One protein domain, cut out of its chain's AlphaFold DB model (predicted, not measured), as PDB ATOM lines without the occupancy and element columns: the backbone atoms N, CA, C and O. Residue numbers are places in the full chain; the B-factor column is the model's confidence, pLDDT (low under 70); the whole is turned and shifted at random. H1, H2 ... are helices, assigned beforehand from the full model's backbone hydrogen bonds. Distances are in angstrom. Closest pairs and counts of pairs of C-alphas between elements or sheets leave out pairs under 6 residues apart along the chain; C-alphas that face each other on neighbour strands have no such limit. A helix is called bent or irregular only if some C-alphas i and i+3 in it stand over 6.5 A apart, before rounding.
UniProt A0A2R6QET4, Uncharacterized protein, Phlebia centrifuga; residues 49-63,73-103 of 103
ATOM      1  N   PRO A  49     -24.381 -10.378  28.867       92.00
ATOM      2  CA  PRO A  49     -24.415  -9.880  27.494       92.00
ATOM      3  C   PRO A  49     -23.255  -8.936  27.151       92.00
ATOM      4  O   PRO A  49     -22.747  -8.988  26.037       92.00
ATOM      5  N   SER A  50     -22.805  -8.104  28.094       90.75
ATOM      6  CA  SER A  50     -21.670  -7.197  27.874       90.75
ATOM      7  C   SER A  50     -20.341  -7.946  27.767       90.75
ATOM      8  O   SER A  50     -19.513  -7.609  26.926       90.75
ATOM      9  N   GLU A  51     -20.135  -8.995  28.568       91.44
ATOM     10  CA  GLU A  51     -18.961  -9.868  28.433       91.44
ATOM     11  C   GLU A  51     -18.955 -10.587  27.082       91.44
ATOM     12  O   GLU A  51     -17.931 -10.612  26.403       91.44
ATOM     13  N   LEU A  52     -20.111 -11.093  26.641       92.25
ATOM     14  CA  LEU A  52     -20.230 -11.726  25.329       92.25
ATOM     15  C   LEU A  52     -19.961 -10.745  24.180       92.25
ATOM     16  O   LEU A  52     -19.275 -11.114  23.232       92.25
ATOM     17  N   LEU A  53     -20.432  -9.496  24.256       92.62
ATOM     18  CA  LEU A  53     -20.117  -8.474  23.246       92.62
ATOM     19  C   LEU A  53     -18.607  -8.233  23.120       92.62
ATOM     20  O   LEU A  53     -18.101  -8.096  22.004       92.62
ATOM     21  N   ARG A  54     -17.876  -8.240  24.242       91.12
ATOM     22  CA  ARG A  54     -16.410  -8.135  24.239       91.12
ATOM     23  C   ARG A  54     -15.747  -9.367  23.624       91.12
ATOM     24  O   ARG A  54     -14.872  -9.218  22.774       91.12
ATOM     25  N   LEU A  55     -16.200 -10.575  23.974       91.56
ATOM     26  CA  LEU A  55     -15.694 -11.825  23.382       91.56
ATOM     27  C   LEU A  55     -15.926 -11.885  21.863       91.56
ATOM     28  O   LEU A  55     -15.043 -12.291  21.108       91.56
ATOM     29  N   PHE A  56     -17.083 -11.411  21.398       92.62
ATOM     30  CA  PHE A  56     -17.429 -11.328  19.975       92.62
ATOM     31  C   PHE A  56     -16.811 -10.114  19.268       92.62
ATOM     32  O   PHE A  56     -17.006  -9.940  18.064       92.62
ATOM     33  N   ARG A  57     -16.027  -9.302  19.990       92.31
ATOM     34  CA  ARG A  57     -15.315  -8.121  19.484       92.31
ATOM     35  C   ARG A  57     -16.232  -7.018  18.937       92.31
ATOM     36  O   ARG A  57     -15.771  -6.178  18.171       92.31
ATOM     37  N   PHE A  58     -17.492  -6.984  19.377       91.88
ATOM     38  CA  PHE A  58     -18.399  -5.848  19.164       91.88
ATOM     39  C   PHE A  58     -18.055  -4.660  20.049       91.88
ATOM     40  O   PHE A  58     -18.283  -3.518  19.666       91.88
ATOM     41  N   ASP A  59     -17.527  -4.942  21.235       89.44
ATOM     42  CA  ASP A  59     -17.194  -3.930  22.221       89.44
ATOM     43  C   ASP A  59     -15.742  -4.080  22.673       89.44
ATOM     44  O   ASP A  59     -15.158  -5.169  22.609       89.44
ATOM     45  N   ARG A  60     -15.140  -2.973  23.102       83.06
ATOM     46  CA  ARG A  60     -13.771  -2.969  23.628       83.06
ATOM     47  C   ARG A  60     -13.810  -3.159  25.147       83.06
ATOM     48  O   ARG A  60     -14.830  -2.872  25.770       83.06
ATOM     49  N   PRO A  61     -12.732  -3.663  25.771       74.06
ATOM     50  CA  PRO A  61     -12.596  -3.561  27.217       74.06
ATOM     51  C   PRO A  61     -12.681  -2.080  27.597       74.06
ATOM     52  O   PRO A  61     -11.894  -1.279  27.092       74.06
ATOM     53  N   SER A  62     -13.657  -1.719  28.428       69.06
ATOM     54  CA  SER A  62     -13.697  -0.393  29.038       69.06
ATOM     55  C   SER A  62     -12.414  -0.214  29.842       69.06
ATOM     56  O   SER A  62     -12.138  -1.011  30.737       69.06
ATOM     57  N   LEU A  63     -11.623   0.801  29.503       70.25
ATOM     58  CA  LEU A  63     -10.649   1.353  30.440       70.25
ATOM     59  C   LEU A  63     -11.443   2.023  31.567       70.25
ATOM     60  O   LEU A  63     -12.548   2.512  31.313       70.25
ATOM     61  N   PRO A  73     -30.647  -0.815  22.603       94.06
ATOM     62  CA  PRO A  73     -31.885  -0.055  22.659       94.06
ATOM     63  C   PRO A  73     -32.599  -0.249  24.007       94.06
ATOM     64  O   PRO A  73     -32.514  -1.335  24.610       94.06
ATOM     65  N   PRO A  74     -33.342   0.765  24.486       91.25
ATOM     66  CA  PRO A  74     -34.133   0.621  25.697       91.25
ATOM     67  C   PRO A  74     -35.156  -0.513  25.527       91.25
ATOM     68  O   PRO A  74     -35.636  -0.781  24.426       91.25
ATOM     69  N   LYS A  75     -35.522  -1.170  26.635       92.06
ATOM     70  CA  LYS A  75     -36.548  -2.236  26.695       92.06
ATOM     71  C   LYS A  75     -36.193  -3.565  25.999       92.06
ATOM     72  O   LYS A  75     -37.055  -4.433  25.878       92.06
ATOM     73  N   ILE A  76     -34.938  -3.793  25.604       95.12
ATOM     74  CA  ILE A  76     -34.498  -5.119  25.142       95.12
ATOM     75  C   ILE A  76     -34.271  -6.058  26.337       95.12
ATOM     76  O   ILE A  76     -33.432  -5.794  27.200       95.12
ATOM     77  N   SER A  77     -34.978  -7.194  26.356       94.56
ATOM     78  CA  SER A  77     -34.827  -8.212  27.406       94.56
ATOM     79  C   SER A  77     -33.453  -8.890  27.363       94.56
ATOM     80  O   SER A  77     -32.889  -9.100  26.288       94.56
ATOM     81  N   THR A  78     -32.941  -9.330  28.513       92.06
ATOM     82  CA  THR A  78     -31.679 -10.089  28.600       92.06
ATOM     83  C   THR A  78     -31.698 -11.349  27.726       92.06
ATOM     84  O   THR A  78     -30.726 -11.628  27.027       92.06
ATOM     85  N   LYS A  79     -32.830 -12.064  27.676       91.88
ATOM     86  CA  LYS A  79     -33.016 -13.235  26.801       91.88
ATOM     87  C   LYS A  79     -32.857 -12.867  25.323       91.88
ATOM     88  O   LYS A  79     -32.225 -13.604  24.568       91.88
ATOM     89  N   THR A  80     -33.402 -11.722  24.916       94.62
ATOM     90  CA  THR A  80     -33.253 -11.203  23.552       94.62
ATOM     91  C   THR A  80     -31.802 -10.826  23.262       94.62
ATOM     92  O   THR A  80     -31.313 -11.178  22.195       94.62
ATOM     93  N   LYS A  81     -31.088 -10.194  24.206       93.94
ATOM     94  CA  LYS A  81     -29.655  -9.874  24.046       93.94
ATOM     95  C   LYS A  81     -28.832 -11.133  23.783       93.94
ATOM     96  O   LYS A  81     -28.124 -11.187  22.785       93.94
ATOM     97  N   TYR A  82     -28.996 -12.176  24.603       92.94
ATOM     98  CA  TYR A  82     -28.323 -13.463  24.380       92.94
ATOM     99  C   TYR A  82     -28.647 -14.065  23.013       92.94
ATOM    100  O   TYR A  82     -27.744 -14.518  22.315       92.94
ATOM    101  N   LYS A  83     -29.924 -14.038  22.602       92.56
ATOM    102  CA  LYS A  83     -30.335 -14.533  21.282       92.56
ATOM    103  C   LYS A  83     -29.665 -13.750  20.150       92.56
ATOM    104  O   LYS A  83     -29.223 -14.366  19.189       92.56
ATOM    105  N   LEU A  84     -29.609 -12.422  20.235       94.31
ATOM    106  CA  LEU A  84     -29.014 -11.585  19.192       94.31
ATOM    107  C   LEU A  84     -27.504 -11.806  19.086       94.31
ATOM    108  O   LEU A  84     -27.013 -12.030  17.987       94.31
ATOM    109  N   ILE A  85     -26.789 -11.815  20.215       93.31
ATOM    110  CA  ILE A  85     -25.337 -12.041  20.225       93.31
ATOM    111  C   ILE A  85     -25.011 -13.451  19.720       93.31
ATOM    112  O   ILE A  85     -24.154 -13.608  18.860       93.31
ATOM    113  N   GLY A  86     -25.732 -14.473  20.196       90.44
ATOM    114  CA  GLY A  86     -25.483 -15.866  19.814       90.44
ATOM    115  C   GLY A  86     -25.754 -16.185  18.340       90.44
ATOM    116  O   GLY A  86     -25.207 -17.157  17.835       90.44
ATOM    117  N   ASN A  87     -26.567 -15.378  17.649       93.25
ATOM    118  CA  ASN A  87     -26.779 -15.474  16.196       93.25
ATOM    119  C   ASN A  87     -25.888 -14.510  15.394       93.25
ATOM    120  O   ASN A  87     -26.046 -14.394  14.180       93.25
ATOM    121  N   SER A  88     -25.001 -13.778  16.063       93.94
ATOM    122  CA  SER A  88     -24.085 -12.842  15.427       93.94
ATOM    123  C   SER A  88     -22.765 -13.514  15.039       93.94
ATOM    124  O   SER A  88     -22.550 -14.702  15.270       93.94
ATOM    125  N   VAL A  89     -21.863 -12.736  14.446       93.31
ATOM    126  CA  VAL A  89     -20.526 -13.169  14.017       93.31
ATOM    127  C   VAL A  89     -19.451 -12.610  14.945       93.31
ATOM    128  O   VAL A  89     -19.651 -11.587  15.593       93.31
ATOM    129  N   ASN A  90     -18.278 -13.245  14.991       94.19
ATOM    130  CA  ASN A  90     -17.116 -12.633  15.631       94.19
ATOM    131  C   ASN A  90     -16.545 -11.539  14.714       94.19
ATOM    132  O   ASN A  90     -16.043 -11.841  13.629       94.19
ATOM    133  N   VAL A  91     -16.602 -10.281  15.157       94.75
ATOM    134  CA  VAL A  91     -16.211  -9.118  14.343       94.75
ATOM    135  C   VAL A  91     -14.749  -9.208  13.913       94.75
ATOM    136  O   VAL A  91     -14.445  -8.959  12.755       94.75
ATOM    137  N   ALA A  92     -13.842  -9.642  14.795       94.31
ATOM    138  CA  ALA A  92     -12.419  -9.717  14.461       94.31
ATOM    139  C   ALA A  92     -12.106 -10.779  13.396       94.31
ATOM    140  O   ALA A  92     -11.190 -10.589  12.597       94.31
ATOM    141  N   VAL A  93     -12.849 -11.889  13.372       96.62
ATOM    142  CA  VAL A  93     -12.704 -12.908  12.321       96.62
ATOM    143  C   VAL A  93     -13.188 -12.355  10.986       96.62
ATOM    144  O   VAL A  93     -12.462 -12.430   9.998       96.62
ATOM    145  N   VAL A  94     -14.380 -11.755  10.959       97.19
ATOM    146  CA  VAL A  94     -14.951 -11.197   9.725       97.19
ATOM    147  C   VAL A  94     -14.105 -10.045   9.184       97.19
ATOM    148  O   VAL A  94     -13.872 -10.003   7.982       97.19
ATOM    149  N   SER A  95     -13.569  -9.168  10.041       96.31
ATOM    150  CA  SER A  95     -12.640  -8.110   9.617       96.31
ATOM    151  C   SER A  95     -11.427  -8.676   8.878       96.31
ATOM    152  O   SER A  95     -11.127  -8.208   7.790       96.31
ATOM    153  N   ARG A  96     -10.797  -9.744   9.388       97.38
ATOM    154  CA  ARG A  96      -9.661 -10.386   8.701       97.38
ATOM    155  C   ARG A  96     -10.035 -10.983   7.345       97.38
ATOM    156  O   ARG A  96      -9.219 -10.962   6.432       97.38
ATOM    157  N   LEU A  97     -11.244 -11.532   7.212       97.94
ATOM    158  CA  LEU A  97     -11.731 -12.064   5.934       97.94
ATOM    159  C   LEU A  97     -11.987 -10.949   4.917       97.94
ATOM    160  O   LEU A  97     -11.706 -11.125   3.736       97.94
ATOM    161  N   ILE A  98     -12.498  -9.805   5.376       97.69
ATOM    162  CA  ILE A  98     -12.668  -8.605   4.553       97.69
ATOM    163  C   ILE A  98     -11.301  -8.070   4.122       97.69
ATOM    164  O   ILE A  98     -11.102  -7.836   2.935       97.69
ATOM    165  N   ASP A  99     -10.348  -7.944   5.047       97.25
ATOM    166  CA  ASP A  99      -8.986  -7.497   4.733       97.25
ATOM    167  C   ASP A  99      -8.335  -8.411   3.688       97.25
ATOM    168  O   ASP A  99      -7.722  -7.924   2.749       97.25
ATOM    169  N   TYR A 100      -8.521  -9.730   3.807       97.12
ATOM    170  CA  TYR A 100      -8.042 -10.701   2.820       97.12
ATOM    171  C   TYR A 100      -8.708 -10.546   1.444       97.12
ATOM    172  O   TYR A 100      -8.065 -10.778   0.431       97.12
ATOM    173  N   LEU A 101      -9.992 -10.172   1.389       97.44
ATOM    174  CA  LEU A 101     -10.718  -9.981   0.129       97.44
ATOM    175  C   LEU A 101     -10.259  -8.730  -0.639       97.44
ATOM    176  O   LEU A 101     -10.367  -8.701  -1.863       97.44
ATOM    177  N   PHE A 102      -9.813  -7.695   0.076       95.69
ATOM    178  CA  PHE A 102      -9.413  -6.403  -0.495       95.69
ATOM    179  C   PHE A 102      -7.889  -6.188  -0.552       95.69
ATOM    180  O   PHE A 102      -7.452  -5.098  -0.927       95.69
ATOM    181  N   GLN A 103      -7.097  -7.200  -0.182       71.94
ATOM    182  CA  GLN A 103      -5.662  -7.295  -0.479       71.94
ATOM    183  C   GLN A 103      -5.441  -7.885  -1.872       71.94
ATOM    184  O   GLN A 103      -4.502  -7.405  -2.545       71.94
TER     185      GLN A 103
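AT A GLANCE: This is residues 49 to 63 and 73 to 103 of the 103 residues of an uncharacterized protein of Phlebia centrifuga (UniProt A0A2R6QET4). Two short helices, H1 and H2, lie side by side and run the same way, and a third helix, H3, follows H2 along the longest axis, with its residues 94 to 102 sticking out as an arm beyond that pair. It is a loosely formed arrangement: H1 and H2 are the one pair of helices that touch, and the stretches on the two sides of a cut, residues 56 to 63 and 73 to 77, end with C-alphas 63 and 73 22.7 A apart. The printed part has 46 residues with three named helices, in the order H1, H2, H3, and no named strand; 28 of the 46 residues are in the helices, and the class is all helix. The whole is loose, with a radius of gyration of the C-alphas of 13.0 A, and elongated, with spans of 41 by 27 by 16 A.

HOW THE PARTS SIT: Start at the first printed residue, Pro 49, where the helix H1 begins; it takes up residues 49 to 55. Then go past the cut to residues 78 to 86, the helix H2, and compare the two. H1 and H2 touch, with 6 pairs of C-alphas within 8 A. Their closest C-alphas are those of Pro 49 and Tyr 82, 6.1 A apart, and their centres are 10.6 A apart. Their lines stand at a shallow tilt of 19 degrees, and they run the same way. Read on through four residues, 87 to 90, a tight link, and you come to the helix H3, residues 91 to 102. H3 touches no helix: it is apart from H1, and it is apart from H2 as well, with no C-alpha of the one within 8 A of the other, although H2 and H3 follow each other in the chain. Look last at the backbone N and O atoms: in H1, H2 and H3 every O i to N i+4 pair is within hydrogen-bond range.

IN THESE COORDINATES: Find C-alpha 49 at (-24.415, -9.880, 27.494); from there H1 runs seven residues to C-alpha 55 at (-15.694, -11.825, 23.382), and its first and last C-alphas are 9.8 A apart. Residues 56 to 63 follow with no named element. After the cut the lines resume at Pro 73, and H2 begins at Thr 78. From C-alpha 78 its nine residues run to Gly 86, with 12.2 A from first to last C-alpha. H3 is the longest helix by residues, with 12; it begins at C-alpha 91 at (-16.211, -9.118, 14.343) and ends at C-alpha 102 at (-9.413, -6.403, -0.495), 16.5 A from first to last C-alpha. None of the three helices is bent or irregular.

THE WHOLE: The two C-alphas farthest apart are those of Lys 75 and Gln 103, 41.4 A, while the first and last printed C-alphas, those of Pro 49 and Gln 103, are 33.8 A apart. Residues 94 to 103, of which 94 to 102 belong to H3, stand free; the body without them has 36 residues, spans 26 by 24 by 13 A and has a radius of gyration of 10.2 A. Look between Leu 63 and Pro 73 for the cut: residues 64 to 72 are not printed, and the C-alphas on its two sides are 22.7 A apart. The link from H1 to H2 runs across this cut, and of the links that are printed whole, H2 to H3, none is long. Gln 103 is the chain's last residue. The mean pLDDT of the printed part is 91.6, and one residue, Ser 62, is under 70.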